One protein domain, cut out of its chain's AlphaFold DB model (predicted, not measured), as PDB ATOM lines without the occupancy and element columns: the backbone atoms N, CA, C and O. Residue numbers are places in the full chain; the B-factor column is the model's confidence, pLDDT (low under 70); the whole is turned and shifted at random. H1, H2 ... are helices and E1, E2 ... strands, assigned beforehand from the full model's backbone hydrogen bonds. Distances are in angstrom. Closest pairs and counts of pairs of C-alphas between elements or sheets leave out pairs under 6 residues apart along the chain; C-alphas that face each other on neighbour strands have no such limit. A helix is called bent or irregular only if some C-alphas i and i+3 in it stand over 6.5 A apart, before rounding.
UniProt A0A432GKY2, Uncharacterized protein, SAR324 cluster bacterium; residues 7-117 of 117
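AT A GLANCE: This is residues 7 to 117 of the 117 residues of an uncharacterized protein of SAR324 cluster bacterium (UniProt A0A432GKY2). What is the main picture? One six-stranded sheet, strongly twisted, curls round the second arm of the long bent helix H2, whose first arm crosses E5 on the same face; the E5-E6 hairpin reaches out at one end of the longest axis and the last residues of H2 stick out at the other. What is it built of? The printed part has 111 residues, with H1, E1 to E6 and H2 in that order along the chain, and its class is mixed, helices and strands. The sheet runs E1, E2, E3, E4, E5, E6, with neighbours antiparallel throughout. How large is it? It is compact, with a radius of gyration of the C-alphas of 13.8 A and spans of 43 by 31 by 30 A.

IN THESE COORDINATES: Where are the strands? E1 is residues 17 to 23, E2 27 to 36 and 27.9 A long, E3 39 to 45, E4 56 to 63 and 22.1 A long, E5 66 to 78 and 34.9 A long, and E6 81 to 86. C-alpha 17 is at (-8.075, 47.400, -23.458). Where are the helices? H1 is residues 7 to 11, beginning with C-alpha 7 at (-0.785, 53.894, -33.746). H2, residues 90 to 115, was assigned as one helix by its hydrogen bonds but is bent, with C-alphas 99 and 102 7.5 A apart; its arms are H2a, residues 90 to 99, 14.2 A long, and H2b, residues 102 to 115, 20.2 A long, ending with C-alpha 115 at (-15.127, 39.126, -14.736).

HOW THE PARTS SIT: How do the strands pair? They form a meander, each strand the antiparallel neighbour of the one before, with E1 and E6 as edge strands. Within hydrogen-bond range are N 19 and O 31 of E1 and E2, 3.0 A, N 32 and O 43 of E2 and E3, 3.0 A, and N 42 and O 58 of E3 and E4, 3.0 A. So are N 57 and O 73 of E4 and E5, 2.8 A, and N 76 and O 83 of E5 and E6, 2.8 A. How do the arms of H2 stand? The sheet curls round H2b, whose closest C-alpha pair with E1 is Leu 21 and Phe 107, 7.1 A. H2a is over E5 at a height over the sheet of 9.3 A and runs across the strands, at 68 degrees to E5 on the local plane; their closest C-alphas are Ile 72 and Gln 93, 6.7 A. The arms' lines stand at a steep tilt of 68 degrees, only just short of about perpendicular. What of H1 and the helix backbones? H1 only grazes the sheet with residues 8 to 11, and its closest C-alpha pair with E6 is Lys 8 and Leu 82, 7.6 A. In H1, H2a and H2b every O i to N i+4 pair is within hydrogen-bond range.

THE WHOLE: How far does it reach? The two C-alphas farthest apart, those of Asp 79 and Leu 117, are 43.8 A apart. Is anything cut or long? The printed part has no cut, and no link is long; E3 to E4, with 10 residues between them, is short and the others are tight. Where is confidence low? Residues 113 to 117 are under 70, while the mean pLDDT of the printed part is 85.4; residues 111 to 117, of which 111 to 115 belong to H2, stand free.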
ATOM      1  N   ASP A   7      -0.681  52.633 -34.487       72.25
ATOM      2  CA  ASP A   7      -0.785  53.894 -33.746       72.25
ATOM      3  C   ASP A   7      -2.032  54.693 -34.139       72.25
ATOM      4  O   ASP A   7      -2.772  55.162 -33.280       72.25
ATOM      5  N   LYS A   8      -2.348  54.757 -35.440       73.75
ATOM      6  CA  LYS A   8      -3.557  55.444 -35.920       73.75
ATOM      7  C   LYS A   8      -4.838  54.745 -35.483       73.75
ATOM      8  O   LYS A   8      -5.854  55.408 -35.292       73.75
ATOM      9  N   ILE A   9      -4.829  53.420 -35.356       70.88
ATOM     10  CA  ILE A   9      -5.983  52.677 -34.837       70.88
ATOM     11  C   ILE A   9      -6.146  52.968 -33.342       70.88
ATOM     12  O   ILE A   9      -7.258  53.280 -32.919       70.88
ATOM     13  N   LYS A  10      -5.050  52.951 -32.571       71.75
ATOM     14  CA  LYS A  10      -5.049  53.260 -31.131       71.75
ATOM     15  C   LYS A  10      -5.544  54.682 -30.850       71.75
ATOM     16  O   LYS A  10      -6.421  54.864 -30.012       71.75
ATOM     17  N   GLU A  11      -5.091  55.675 -31.618       77.38
ATOM     18  CA  GLU A  11      -5.575  57.064 -31.528       77.38
ATOM     19  C   GLU A  11      -7.094  57.189 -31.736       77.38
ATOM     20  O   GLU A  11      -7.747  58.031 -31.124       77.38
ATOM     21  N   ASN A  12      -7.672  56.346 -32.598       73.19
ATOM     22  CA  ASN A  12      -9.105  56.357 -32.899       73.19
ATOM     23  C   ASN A  12      -9.932  55.476 -31.948       73.19
ATOM     24  O   ASN A  12     -11.162  55.473 -32.039       73.19
ATOM     25  N   TRP A  13      -9.288  54.755 -31.024       78.75
ATOM     26  CA  TRP A  13      -9.951  53.925 -30.022       78.75
ATOM     27  C   TRP A  13      -9.236  53.979 -28.655       78.75
ATOM     28  O   TRP A  13      -8.775  52.961 -28.146       78.75
ATOM     29  N   PRO A  14      -9.173  55.163 -28.016       74.44
ATOM     30  CA  PRO A  14      -8.318  55.402 -26.846       74.44
ATOM     31  C   PRO A  14      -8.717  54.621 -25.585       74.44
ATOM     32  O   PRO A  14      -7.907  54.466 -24.682       74.44
ATOM     33  N   ASN A  15      -9.955  54.123 -25.518       80.94
ATOM     34  CA  ASN A  15     -10.458  53.339 -24.384       80.94
ATOM     35  C   ASN A  15     -10.358  51.823 -24.617       80.94
ATOM     36  O   ASN A  15     -10.975  51.053 -23.879       80.94
ATOM     37  N   ALA A  16      -9.672  51.385 -25.676       85.62
ATOM     38  CA  ALA A  16      -9.463  49.969 -25.920       85.62
ATOM     39  C   ALA A  16      -8.515  49.381 -24.867       85.62
ATOM     40  O   ALA A  16      -7.450  49.925 -24.591       85.62
ATOM     41  N   VAL A  17      -8.906  48.245 -24.307       88.31
ATOM     42  CA  VAL A  17      -8.075  47.400 -23.458       88.31
ATOM     43  C   VAL A  17      -7.358  46.392 -24.344       88.31
ATOM     44  O   VAL A  17      -7.981  45.761 -25.202       88.31
ATOM     45  N   GLU A  18      -6.059  46.234 -24.126       90.81
ATOM     46  CA  GLU A  18      -5.220  45.282 -24.854       90.81
ATOM     47  C   GLU A  18      -5.033  43.999 -24.040       90.81
ATOM     48  O   GLU A  18      -5.133  43.996 -22.809       90.81
ATOM     49  N   GLY A  19      -4.733  42.905 -24.725       90.50
ATOM     50  CA  GLY A  19      -4.226  41.706 -24.084       90.50
ATOM     51  C   GLY A  19      -3.970  40.593 -25.080       90.50
ATOM     52  O   GLY A  19      -4.163  40.752 -26.283       90.50
ATOM     53  N   ASP A  20      -3.560  39.449 -24.551       92.81
ATOM     54  CA  ASP A  20      -3.089  38.327 -25.353       92.81
ATOM     55  C   ASP A  20      -3.870  37.057 -25.020       92.81
ATOM     56  O   ASP A  20      -4.372  36.886 -23.903       92.81
ATOM     57  N   LEU A  21      -4.001  36.180 -26.009       92.69
ATOM     58  CA  LEU A  21      -4.554  34.840 -25.865       92.69
ATOM     59  C   LEU A  21      -3.760  33.849 -26.719       92.69
ATOM     60  O   LEU A  21      -3.267  34.190 -27.792       92.69
ATOM     61  N   GLU A  22      -3.627  32.622 -26.230       92.00
ATOM     62  CA  GLU A  22      -2.917  31.550 -26.924       92.00
ATOM     63  C   GLU A  22      -3.926  30.681 -27.678       92.00
ATOM     64  O   GLU A  22      -4.779  30.035 -27.070       92.00
ATOM     65  N   HIS A  23      -3.854  30.692 -29.007       90.88
ATOM     66  CA  HIS A  23      -4.697  29.880 -29.873       90.88
ATOM     67  C   HIS A  23      -3.940  28.622 -30.315       90.88
ATOM     68  O   HIS A  23      -2.817  28.742 -30.812       90.88
ATOM     69  N   PRO A  24      -4.551  27.426 -30.229       85.94
ATOM     70  CA  PRO A  24      -3.859  26.156 -30.469       85.94
ATOM     71  C   PRO A  24      -3.233  26.046 -31.865       85.94
ATOM     72  O   PRO A  24      -2.192  25.419 -32.023       85.94
ATOM     73  N   GLU A  25      -3.851  26.668 -32.871       88.38
ATOM     74  CA  GLU A  25      -3.378  26.612 -34.264       88.38
ATOM     75  C   GLU A  25      -2.687  27.894 -34.741       88.38
ATOM     76  O   GLU A  25      -1.872  27.851 -35.655       88.38
ATOM     77  N   LEU A  26      -3.021  29.042 -34.145       86.81
ATOM     78  CA  LEU A  26      -2.605  30.362 -34.646       86.81
ATOM     79  C   LEU A  26      -1.522  30.997 -33.763       86.81
ATOM     80  O   LEU A  26      -1.039  32.088 -34.065       86.81
ATOM     81  N   GLY A  27      -1.144  30.324 -32.673       90.06
ATOM     82  CA  GLY A  27      -0.185  30.820 -31.698       90.06
ATOM     83  C   GLY A  27      -0.732  32.001 -30.898       90.06
ATOM     84  O   GLY A  27      -1.915  32.054 -30.559       90.06
ATOM     85  N   PHE A  28       0.144  32.951 -30.577       92.50
ATOM     86  CA  PHE A  28      -0.229  34.141 -29.819       92.50
ATOM     87  C   PHE A  28      -1.073  35.097 -30.661       92.50
ATOM     88  O   PHE A  28      -0.624  35.632 -31.677       92.50
ATOM     89  N   ILE A  29      -2.289  35.345 -30.187       93.44
ATOM     90  CA  ILE A  29      -3.204  36.337 -30.730       93.44
ATOM     91  C   ILE A  29      -3.246  37.509 -29.763       93.44
ATOM     92  O   ILE A  29      -3.688  37.384 -28.621       93.44
ATOM     93  N   HIS A  30      -2.840  38.668 -30.256       92.88
ATOM     94  CA  HIS A  30      -3.018  39.921 -29.551       92.88
ATOM     95  C   HIS A  30      -4.384  40.513 -29.915       92.88
ATOM     96  O   HIS A  30      -4.792  40.502 -31.084       92.88
ATOM     97  N   TYR A  31      -5.115  41.021 -28.927       92.44
ATOM     98  CA  TYR A  31      -6.408  41.656 -29.143       92.44
ATOM     99  C   TYR A  31      -6.503  43.030 -28.498       92.44
ATOM    100  O   TYR A  31      -5.923  43.316 -27.455       92.44
ATOM    101  N   TRP A  32      -7.355  43.849 -29.108       91.81
ATOM    102  CA  TRP A  32      -7.839  45.103 -28.547       91.81
ATOM    103  C   TRP A  32      -9.344  45.006 -28.419       91.81
ATOM    104  O   TRP A  32     -10.024  44.659 -29.387       91.81
ATOM    105  N   THR A  33      -9.877  45.307 -27.244       92.25
ATOM    106  CA  THR A  33     -11.310  45.242 -26.984       92.25
ATOM    107  C   THR A  33     -11.814  46.464 -26.238       92.25
ATOM    108  O   THR A  33     -11.107  47.086 -25.460       92.25
ATOM    109  N   GLY A  34     -13.070  46.808 -26.456       90.62
ATOM    110  CA  GLY A  34     -13.748  47.893 -25.770       90.62
ATOM    111  C   GLY A  34     -15.243  47.795 -26.008       90.62
ATOM    112  O   GLY A  34     -15.724  46.864 -26.655       90.62
ATOM    113  N   GLU A  35     -15.987  48.772 -25.506       87.50
ATOM    114  CA  GLU A  35     -17.440  48.788 -25.643       87.50
ATOM    115  C   GLU A  35     -17.907  49.965 -26.495       87.50
ATOM    116  O   GLU A  35     -17.470  51.105 -26.326       87.50
ATOM    117  N   GLN A  36     -18.829  49.700 -27.419       83.81
ATOM    118  CA  GLN A  36     -19.451  50.730 -28.243       83.81
ATOM    119  C   GLN A  36     -20.960  50.504 -28.310       83.81
ATOM    120  O   GLN A  36     -21.432  49.509 -28.858       83.81
ATOM    121  N   ARG A  37     -21.734  51.459 -27.768       82.06
ATOM    122  CA  ARG A  37     -23.211  51.404 -27.704       82.06
ATOM    123  C   ARG A  37     -23.739  50.101 -27.070       82.06
ATOM    124  O   ARG A  37     -24.687  49.512 -27.580       82.06
ATOM    125  N   GLY A  38     -23.101  49.651 -25.987       82.12
ATOM    126  CA  GLY A  38     -23.473  48.428 -25.261       82.12
ATOM    127  C   GLY A  38     -23.053  47.121 -25.940       82.12
ATOM    128  O   GLY A  38     -23.511  46.058 -25.535       82.12
ATOM    129  N   ARG A  39     -22.209  47.187 -26.976       87.81
ATOM    130  CA  ARG A  39     -21.669  46.015 -27.675       87.81
ATOM    131  C   ARG A  39     -20.197  45.859 -27.395       87.81
ATOM    132  O   ARG A  39     -19.483  46.863 -27.341       87.81
ATOM    133  N   ILE A  40     -19.747  44.615 -27.319       91.75
ATOM    134  CA  ILE A  40     -18.322  44.320 -27.319       91.75
ATOM    135  C   ILE A  40     -17.815  44.576 -28.730       91.75
ATOM    136  O   ILE A  40     -18.385  44.095 -29.709       91.75
ATOM    137  N   VAL A  41     -16.738  45.337 -28.826       92.88
ATOM    138  CA  VAL A  41     -15.960  45.470 -30.047       92.88
ATOM    139  C   VAL A  41     -14.609  44.841 -29.774       92.88
ATOM    140  O   VAL A  41     -14.021  45.070 -28.715       92.88
ATOM    141  N   VAL A  42     -14.126  44.019 -30.698       93.75
ATOM    142  CA  VAL A  42     -12.812  43.384 -30.581       93.75
ATOM    143  C   VAL A  42     -12.098  43.359 -31.927       93.75
ATOM    144  O   VAL A  42     -12.730  43.264 -32.979       93.75
ATOM    145  N   ARG A  43     -10.776  43.473 -31.882       93.12
ATOM    146  CA  ARG A  43      -9.838  43.349 -32.999       93.12
ATOM    147  C   ARG A  43      -8.817  42.288 -32.633       93.12
ATOM    148  O   ARG A  43      -8.342  42.303 -31.504       93.12
ATOM    149  N   PHE A  44      -8.432  41.456 -33.593       92.75
ATOM    150  CA  PHE A  44      -7.395  40.438 -33.423       92.75
ATOM    151  C   PHE A  44      -6.224  40.696 -34.369       92.75
ATOM    152  O   PHE A  44      -6.438  41.103 -35.513       92.75
ATOM    153  N   SER A  45      -5.008  40.442 -33.892       91.19
ATOM    154  CA  SER A  45      -3.774  40.459 -34.675       91.19
ATOM    155  C   SER A  45      -2.874  39.295 -34.274       91.19
ATOM    156  O   SER A  45      -2.667  39.052 -33.089       91.19
ATOM    157  N   TYR A  46      -2.326  38.592 -35.261       90.69
ATOM    158  CA  TYR A  46      -1.379  37.488 -35.079       90.69
ATOM    159  C   TYR A  46      -0.422  37.406 -36.280       90.69
ATOM    160  O   TYR A  46      -0.685  38.002 -37.325       90.69
ATOM    161  N   THR A  47       0.711  36.718 -36.115       84.44
ATOM    162  CA  THR A  47       1.874  36.784 -37.024       84.44
ATOM    163  C   THR A  47       1.547  36.459 -38.483       84.44
ATOM    164  O   THR A  47       1.912  37.227 -39.368       84.44
ATOM    165  N   ASP A  48       0.817  35.371 -38.734       86.06
ATOM    166  CA  ASP A  48       0.530  34.872 -40.089       86.06
ATOM    167  C   ASP A  48      -0.847  35.309 -40.613       86.06
ATOM    168  O   ASP A  48      -1.457  34.668 -41.471       86.06
ATOM    169  N   GLN A  49      -1.384  36.401 -40.069       87.00
ATOM    170  CA  GLN A  49      -2.688  36.908 -40.464       87.00
ATOM    171  C   GLN A  49      -2.631  37.585 -41.848       87.00
ATOM    172  O   GLN A  49      -1.759  38.414 -42.115       87.00
ATOM    173  N   GLU A  50      -3.591  37.268 -42.726       87.62
ATOM    174  CA  GLU A  50      -3.646  37.823 -44.087       87.62
ATOM    175  C   GLU A  50      -3.742  39.362 -44.092       87.62
ATOM    176  O   GLU A  50      -4.280  39.997 -43.175       87.62
ATOM    177  N   GLU A  51      -3.244  39.999 -45.154       83.31
ATOM    178  CA  GLU A  51      -3.229  41.459 -45.228       83.31
ATOM    179  C   GLU A  51      -4.648  42.051 -45.118       83.31
ATOM    180  O   GLU A  51      -5.555  41.743 -45.885       83.31
ATOM    181  N   GLY A  52      -4.833  42.970 -44.165       80.75
ATOM    182  CA  GLY A  52      -6.094  43.689 -43.972       80.75
ATOM    183  C   GLY A  52      -7.102  42.991 -43.058       80.75
ATOM    184  O   GLY A  52      -8.052  43.638 -42.616       80.75
ATOM    185  N   GLU A  53      -6.878  41.732 -42.697       87.00
ATOM    186  CA  GLU A  53      -7.638  41.028 -41.661       87.00
ATOM    187  C   GLU A  53      -7.445  41.675 -40.288       87.00
ATOM    188  O   GLU A  53      -8.418  41.960 -39.598       87.00
ATOM    189  N   SER A  54      -6.210  42.061 -39.955       84.50
ATOM    190  CA  SER A  54      -5.904  42.769 -38.708       84.50
ATOM    191  C   SER A  54      -6.578  44.139 -38.598       84.50
ATOM    192  O   SER A  54      -6.523  44.759 -37.548       84.50
ATOM    193  N   LYS A  55      -7.216  44.662 -39.655       86.12
ATOM    194  CA  LYS A  55      -7.973  45.930 -39.622       86.12
ATOM    195  C   LYS A  55      -9.460  45.721 -39.321       86.12
ATOM    196  O   LYS A  55     -10.201  46.707 -39.261       86.12
ATOM    197  N   LYS A  56      -9.900  44.464 -39.200       90.56
ATOM    198  CA  LYS A  56     -11.288  44.089 -38.941       90.56
ATOM    199  C   LYS A  56     -11.623  44.233 -37.463       90.56
ATOM    200  O   LYS A  56     -10.822  43.945 -36.579       90.56
ATOM    201  N   MET A  57     -12.837  44.703 -37.232       91.69
ATOM    202  CA  MET A  57     -13.414  45.014 -35.937       91.69
ATOM    203  C   MET A  57     -14.735  44.264 -35.835       91.69
ATOM    204  O   MET A  57     -15.649  44.490 -36.635       91.69
ATOM    205  N   PHE A  58     -14.822  43.365 -34.868       93.88
ATOM    206  CA  PHE A  58     -15.939  42.452 -34.675       93.88
ATOM    207  C   PHE A  58     -16.876  43.029 -33.620       93.88
ATOM    208  O   PHE A  58     -16.458  43.272 -32.490       93.88
ATOM    209  N   PHE A  59     -18.134  43.266 -33.994       93.56
ATOM    210  CA  PHE A  59     -19.163  43.761 -33.082       93.56
ATOM    211  C   PHE A  59     -19.995  42.597 -32.584       93.56
ATOM    212  O   PHE A  59     -20.736  41.987 -33.357       93.56
ATOM    213  N   ILE A  60     -19.898  42.328 -31.292       93.25
ATOM    214  CA  ILE A  60     -20.464  41.152 -30.654       93.25
ATOM    215  C   ILE A  60     -21.497  41.593 -29.619       93.25
ATOM    216  O   ILE A  60     -21.210  42.401 -28.730       93.25
ATOM    217  N   ASP A  61     -22.694  41.023 -29.725       91.62
ATOM    218  CA  ASP A  61     -23.705  41.095 -28.675       91.62
ATOM    219  C   ASP A  61     -23.641  39.814 -27.839       91.62
ATOM    220  O   ASP A  61     -23.639  38.707 -28.382       91.62
ATOM    221  N   LEU A  62     -23.628  39.963 -26.514       88.25
ATOM    222  CA  LEU A  62     -23.819  38.838 -25.605       88.25
ATOM    223  C   LEU A  62     -25.312  38.551 -25.442       88.25
ATOM    224  O   LEU A  62     -26.124  39.465 -25.292       88.25
ATOM    225  N   SER A  63     -25.667  37.275 -25.435       83.38
ATOM    226  CA  SER A  63     -27.017  36.787 -25.174       83.38
ATOM    227  C   SER A  63     -26.984  35.687 -24.110       83.38
ATOM    228  O   SER A  63     -25.920  35.206 -23.724       83.38
ATOM    229  N   LYS A  64     -28.157  35.265 -23.628       77.44
ATOM    230  CA  LYS A  64     -28.249  34.149 -22.673       77.44
ATOM    231  C   LYS A  64     -27.789  32.814 -23.270       77.44
ATOM    232  O   LYS A  64     -27.361  31.945 -22.524       77.44
ATOM    233  N   GLU A  65     -27.870  32.670 -24.591       81.62
ATOM    234  CA  GLU A  65     -27.556  31.436 -25.320       81.62
ATOM    235  C   GLU A  65     -26.117  31.413 -25.861       81.62
ATOM    236  O   GLU A  65     -25.675  30.408 -26.406       81.62
ATOM    237  N   GLY A  66     -25.363  32.507 -25.705       86.31
ATOM    238  CA  GLY A  66     -24.012  32.641 -26.248       86.31
ATOM    239  C   GLY A  66     -23.747  34.057 -26.738       86.31
ATOM    240  O   GLY A  66     -24.096  35.034 -26.076       86.31
ATOM    241  N   TRP A  67     -23.149  34.189 -27.914       91.62
ATOM    242  CA  TRP A  67     -22.852  35.479 -28.529       91.62
ATOM    243  C   TRP A  67     -23.323  35.517 -29.981       91.62
ATOM    244  O   TRP A  67     -23.491  34.481 -30.618       91.62
ATOM    245  N   ILE A  68     -23.569  36.723 -30.486       90.31
ATOM    246  CA  ILE A  68     -24.023  36.958 -31.859       90.31
ATOM    247  C   ILE A  68     -23.082  37.960 -32.518       90.31
ATOM    248  O   ILE A  68     -22.907  39.074 -32.003       90.31
ATOM    249  N   LEU A  69     -22.528  37.609 -33.683       91.62
ATOM    250  CA  LEU A  69     -21.811  38.566 -34.519       91.62
ATOM    251  C   LEU A  69     -22.807  39.514 -35.188       91.62
ATOM    252  O   LEU A  69     -23.560  39.147 -36.086       91.62
ATOM    253  N   ARG A  70     -22.828  40.779 -34.774       90.75
ATOM    254  CA  ARG A  70     -23.743  41.767 -35.361       90.75
ATOM    255  C   ARG A  70     -23.298  42.232 -36.727       90.75
ATOM    256  O   ARG A  70     -24.127  42.430 -37.614       90.75
ATOM    257  N   HIS A  71     -22.018  42.547 -36.833       90.94
ATOM    258  CA  HIS A  71     -21.365  42.920 -38.072       90.94
ATOM    259  C   HIS A  71     -19.862  43.006 -37.855       90.94
ATOM    260  O   HIS A  71     -19.379  43.158 -36.731       90.94
ATOM    261  N   ILE A  72     -19.148  42.992 -38.968       92.25
ATOM    262  CA  ILE A  72     -17.728  43.293 -39.017       92.25
ATOM    263  C   ILE A  72     -17.581  44.653 -39.676       92.25
ATOM    264  O   ILE A  72     -18.274  44.964 -40.647       92.25
ATOM    265  N   SER A  73     -16.697  45.476 -39.141       90.38
ATOM    266  CA  SER A  73     -16.295  46.721 -39.782       90.38
ATOM    267  C   SER A  73     -14.795  46.726 -40.015       90.38
ATOM    268  O   SER A  73     -14.050  46.099 -39.273       90.38
ATOM    269  N   THR A  74     -14.346  47.474 -41.013       88.50
ATOM    270  CA  THR A  74     -12.922  47.632 -41.312       88.50
ATOM    271  C   THR A  74     -12.570  49.106 -41.270       88.50
ATOM    272  O   THR A  74     -13.327  49.948 -41.765       88.50
ATOM    273  N   PHE A  75     -11.414  49.438 -40.703       81.75
ATOM    274  CA  PHE A  75     -10.899  50.798 -40.802       81.75
ATOM    275  C   PHE A  75     -10.499  51.126 -42.240       81.75
ATOM    276  O   PHE A  75      -9.679  50.441 -42.854       81.75
ATOM    277  N   GLN A  76     -11.054  52.212 -42.761       80.38
ATOM    278  CA  GLN A  76     -10.692  52.790 -44.045       80.38
ATOM    279  C   GLN A  76     -10.236  54.232 -43.841       80.38
ATOM    280  O   GLN A  76     -10.812  54.983 -43.053       80.38
ATOM    281  N   SER A  77      -9.181  54.621 -44.553       76.12
ATOM    282  CA  SER A  77      -8.747  56.014 -44.601       76.12
ATOM    283  C   SER A  77      -9.636  56.763 -45.590       76.12
ATOM    284  O   SER A  77      -9.567  56.498 -46.788       76.12
ATOM    285  N   GLN A  78     -10.451  57.693 -45.101       72.44
ATOM    286  CA  GLN A  78     -11.295  58.563 -45.918       72.44
ATOM    287  C   GLN A  78     -11.042  60.017 -45.509       72.44
ATOM    288  O   GLN A  78     -11.155  60.352 -44.331       72.44
ATOM    289  N   ASP A  79     -10.677  60.871 -46.467       71.69
ATOM    290  CA  ASP A  79     -10.418  62.304 -46.242       71.69
ATOM    291  C   ASP A  79      -9.392  62.573 -45.122       71.69
ATOM    292  O   ASP A  79      -9.609  63.395 -44.230       71.69
ATOM    293  N   SER A  80      -8.285  61.821 -45.123       71.19
ATOM    294  CA  SER A  80      -7.224  61.886 -44.100       71.19
ATOM    295  C   SER A  80      -7.667  61.529 -42.671       71.19
ATOM    296  O   SER A  80      -6.889  61.698 -41.733       71.19
ATOM    297  N   LYS A  81      -8.879  60.989 -42.493       73.75
ATOM    298  CA  LYS A  81      -9.396  60.472 -41.220       73.75
ATOM    299  C   LYS A  81      -9.633  58.969 -41.305       73.75
ATOM    300  O   LYS A  81     -10.036  58.439 -42.341       73.75
ATOM    301  N   LEU A  82      -9.398  58.274 -40.197       76.62
ATOM    302  CA  LEU A  82      -9.757  56.869 -40.076       76.62
ATOM    303  C   LEU A  82     -11.263  56.772 -39.824       76.62
ATOM    304  O   LEU A  82     -11.777  57.368 -38.880       76.62
ATOM    305  N   LYS A  83     -11.986  56.038 -40.667       82.19
ATOM    306  CA  LYS A  83     -13.406  55.750 -40.461       82.19
ATOM    307  C   LYS A  83     -13.638  54.255 -40.420       82.19
ATOM    308  O   LYS A  83     -13.029  53.491 -41.164       82.19
ATOM    309  N   LEU A  84     -14.555  53.856 -39.551       85.25
ATOM    310  CA  LEU A  84     -15.002  52.481 -39.443       85.25
ATOM    311  C   LEU A  84     -16.106  52.238 -40.476       85.25
ATOM    312  O   LEU A  84     -17.174  52.850 -40.403       85.25
ATOM    313  N   VAL A  85     -15.852  51.371 -41.451       86.94
ATOM    314  CA  VAL A  85     -16.815  51.059 -42.510       86.94
ATOM    315  C   VAL A  85     -17.359  49.661 -42.277       86.94
ATOM    316  O   VAL A  85     -16.616  48.683 -42.327       86.94
ATOM    317  N   LYS A  86     -18.664  49.577 -42.012       87.75
ATOM    318  CA  LYS A  86     -19.374  48.308 -41.841       87.75
ATOM    319  C   LYS A  86     -19.351  47.507 -43.143       87.75
ATOM    320  O   LYS A  86     -19.689  48.042 -44.201       87.75
ATOM    321  N   ASN A  87     -19.026  46.222 -43.037       84.62
ATOM    322  CA  ASN A  87     -19.187  45.275 -44.124       84.62
ATOM    323  C   ASN A  87     -20.675  45.145 -44.491       84.62
ATOM    324  O   ASN A  87     -21.539  45.009 -43.621       84.62
ATOM    325  N   LYS A  88     -20.971  45.246 -45.788       80.50
ATOM    326  CA  LYS A  88     -22.330  45.188 -46.342       80.50
ATOM    327  C   LYS A  88     -22.656  43.843 -46.998       80.50
ATOM    328  O   LYS A  88     -23.808  43.637 -47.365       80.50
ATOM    329  N   SER A  89     -21.674  42.960 -47.170       86.31
ATOM    330  CA  SER A  89     -21.860  41.642 -47.772       86.31
ATOM    331  C   SER A  89     -22.242  40.624 -46.702       86.31
ATOM    332  O   SER A  89     -21.445  40.333 -45.814       86.31
ATOM    333  N   PHE A  90     -23.453  40.064 -46.796       83.12
ATOM    334  CA  PHE A  90     -23.894  38.992 -45.896       83.12
ATOM    335  C   PHE A  90     -23.025  37.742 -46.037       83.12
ATOM    336  O   PHE A  90     -22.583  37.193 -45.041       83.12
ATOM    337  N   ARG A  91     -22.695  37.360 -47.277       88.00
ATOM    338  CA  ARG A  91     -21.829  36.207 -47.545       88.00
ATOM    339  C   ARG A  91     -20.454  36.360 -46.895       88.00
ATOM    340  O   ARG A  91     -19.975  35.437 -46.255       88.00
ATOM    341  N   GLU A  92     -19.835  37.527 -47.052       86.19
ATOM    342  CA  GLU A  92     -18.520  37.783 -46.454       86.19
ATOM    343  C   GLU A  92     -18.615  37.831 -44.923       86.19
ATOM    344  O   GLU A  92     -17.700  37.397 -44.233       86.19
ATOM    345  N   GLN A  93     -19.727  38.330 -44.378       86.88
ATOM    346  CA  GLN A  93     -19.964  38.307 -42.941       86.88
ATOM    347  C   GLN A  93     -20.050  36.872 -42.405       86.88
ATOM    348  O   GLN A  93     -19.406  36.600 -41.397       86.88
ATOM    349  N   ASP A  94     -20.764  35.969 -43.079       89.06
ATOM    350  CA  ASP A  94     -20.877  34.561 -42.673       89.06
ATOM    351  C   ASP A  94     -19.526  33.829 -42.777       89.06
ATOM    352  O   ASP A  94     -19.128  33.108 -41.863       89.06
ATOM    353  N   GLU A  95     -18.783  34.050 -43.868       91.69
ATOM    354  CA  GLU A  95     -17.445  33.475 -44.073       91.69
ATOM    355  C   GLU A  95     -16.464  33.945 -42.983       91.69
ATOM    356  O   GLU A  95     -15.725  33.144 -42.403       91.69
ATOM    357  N   LEU A  96     -16.482  35.238 -42.653       90.81
ATOM    358  CA  LEU A  96     -15.650  35.790 -41.587       90.81
ATOM    359  C   LEU A  96     -16.121  35.351 -40.196       90.81
ATOM    360  O   LEU A  96     -15.285  35.133 -39.325       90.81
ATOM    361  N   GLU A  97     -17.424  35.196 -39.968       91.94
ATOM    362  CA  GLU A  97     -17.933  34.642 -38.713       91.94
ATOM    363  C   GLU A  97     -17.373  33.240 -38.490       91.94
ATOM    364  O   GLU A  97     -16.791  32.982 -37.441       91.94
ATOM    365  N   GLN A  98     -17.469  32.364 -39.492       92.81
ATOM    366  CA  GLN A  98     -16.940  31.003 -39.407       92.81
ATOM    367  C   GLN A  98     -15.428  30.990 -39.178       92.81
ATOM    368  O   GLN A  98     -14.955  30.273 -38.298       92.81
ATOM    369  N   LYS A  99     -14.678  31.821 -39.914       92.38
ATOM    370  CA  LYS A  99     -13.218  31.930 -39.790       92.38
ATOM    371  C   LYS A  99     -12.777  32.375 -38.392       92.38
ATOM    372  O   LYS A  99     -11.806  31.844 -37.864       92.38
ATOM    373  N   TYR A 100     -13.473  33.341 -37.793       93.00
ATOM    374  CA  TYR A 100     -13.082  33.935 -36.508       93.00
ATOM    375  C   TYR A 100     -13.793  33.337 -35.297       93.00
ATOM    376  O   TYR A 100     -13.459  33.705 -34.172       93.00
ATOM    377  N   ARG A 101     -14.743  32.419 -35.497       93.00
ATOM    378  CA  ARG A 101     -15.556  31.849 -34.420       93.00
ATOM    379  C   ARG A 101     -14.709  31.304 -33.275       93.00
ATOM    380  O   ARG A 101     -14.915  31.719 -32.143       93.00
ATOM    381  N   GLY A 102     -13.708  30.475 -33.583       93.12
ATOM    382  CA  GLY A 102     -12.822  29.891 -32.570       93.12
ATOM    383  C   GLY A 102     -12.032  30.937 -31.775       93.12
ATOM    384  O   GLY A 102     -11.951  30.856 -30.552       93.12
ATOM    385  N   ILE A 103     -11.527  31.976 -32.446       94.25
ATOM    386  CA  ILE A 103     -10.802  33.078 -31.795       94.25
ATOM    387  C   ILE A 103     -11.744  33.888 -30.889       94.25
ATOM    388  O   ILE A 103     -11.371  34.259 -29.776       94.25
ATOM    389  N   ILE A 104     -12.970  34.163 -31.348       94.44
ATOM    390  CA  ILE A 104     -13.974  34.917 -30.585       94.44
ATOM    391  C   ILE A 104     -14.443  34.125 -29.363       94.44
ATOM    392  O   ILE A 104     -14.539  34.703 -28.279       94.44
ATOM    393  N   ASP A 105     -14.708  32.827 -29.517       93.75
ATOM    394  CA  ASP A 105     -15.072  31.937 -28.412       93.75
ATOM    395  C   ASP A 105     -13.983  31.963 -27.331       93.75
ATOM    396  O   ASP A 105     -14.264  32.302 -26.177       93.75
ATOM    397  N   LEU A 106     -12.725  31.750 -27.727       94.12
ATOM    398  CA  LEU A 106     -11.568  31.779 -26.832       94.12
ATOM    399  C   LEU A 106     -11.405  33.139 -26.129       94.12
ATOM    400  O   LEU A 106     -11.179  33.217 -24.917       94.12
ATOM    401  N   PHE A 107     -11.577  34.240 -26.865       94.25
ATOM    402  CA  PHE A 107     -11.568  35.583 -26.293       94.25
ATOM    403  C   PHE A 107     -12.668  35.765 -25.234       94.25
ATOM    404  O   PHE A 107     -12.392  36.260 -24.136       94.25
ATOM    405  N   LEU A 108     -13.906  35.359 -25.523       92.25
ATOM    406  CA  LEU A 108     -15.031  35.510 -24.599       92.25
ATOM    407  C   LEU A 108     -14.884  34.634 -23.353       92.25
ATOM    408  O   LEU A 108     -15.241  35.083 -22.261       92.25
ATOM    409  N   GLU A 109     -14.326  33.432 -23.477       90.12
ATOM    410  CA  GLU A 109     -13.967  32.586 -22.336       90.12
ATOM    411  C   GLU A 109     -12.921  33.266 -21.444       90.12
ATOM    412  O   GLU A 109     -13.139  33.405 -20.236       90.12
ATOM    413  N   SER A 110     -11.853  33.815 -22.036       86.62
ATOM    414  CA  SER A 110     -10.836  34.578 -21.293       86.62
ATOM    415  C   SER A 110     -11.417  35.805 -20.573       86.62
ATOM    416  O   SER A 110     -10.937  36.216 -19.513       86.62
ATOM    417  N   ARG A 111     -12.459  36.426 -21.144       83.12
ATOM    418  CA  ARG A 111     -13.149  37.581 -20.554       83.12
ATOM    419  C   ARG A 111     -14.049  37.166 -19.394       83.12
ATOM    420  O   ARG A 111     -14.073  37.861 -18.383       83.12
ATOM    421  N   LYS A 112     -14.769  36.042 -19.507       80.19
ATOM    422  CA  LYS A 112     -15.582  35.495 -18.405       80.19
ATOM    423  C   LYS A 112     -14.718  35.199 -17.184       80.19
ATOM    424  O   LYS A 112     -15.081  35.617 -16.093       80.19
ATOM    425  N   LEU A 113     -13.562  34.560 -17.378       60.50
ATOM    426  CA  LEU A 113     -12.617  34.281 -16.290       60.50
ATOM    427  C   LEU A 113     -12.183  35.561 -15.563       60.50
ATOM    428  O   LEU A 113     -12.108  35.566 -14.343       60.50
ATOM    429  N   ARG A 114     -11.973  36.662 -16.294       59.50
ATOM    430  CA  ARG A 114     -11.592  37.957 -15.710       59.50
ATOM    431  C   ARG A 114     -12.717  38.692 -14.988       59.50
ATOM    432  O   ARG A 114     -12.429  39.430 -14.062       59.50
ATOM    433  N   ASN A 115     -13.971  38.503 -15.395       59.28
ATOM    434  CA  ASN A 115     -15.127  39.126 -14.736       59.28
ATOM    435  C   ASN A 115     -15.654  38.324 -13.529       59.28
ATOM    436  O   ASN A 115     -16.542  38.803 -12.828       59.28
ATOM    437  N   HIS A 116     -15.163  37.097 -13.323       53.53
ATOM    438  CA  HIS A 116     -15.474  36.257 -12.161       53.53
ATOM    439  C   HIS A 116     -14.385  36.289 -11.072       53.53
ATOM    440  O   HIS A 116     -14.519  35.580 -10.073       53.53
ATOM    441  N   LEU A 117     -13.338  37.096 -11.266       41.28
ATOM    442  CA  LEU A 117     -12.302  37.429 -10.284       41.28
ATOM    443  C   LEU A 117     -12.602  38.793  -9.653       41.28
ATOM    444  O   LEU A 117     -12.302  38.942  -8.450       41.28
TER     445      LEU A 117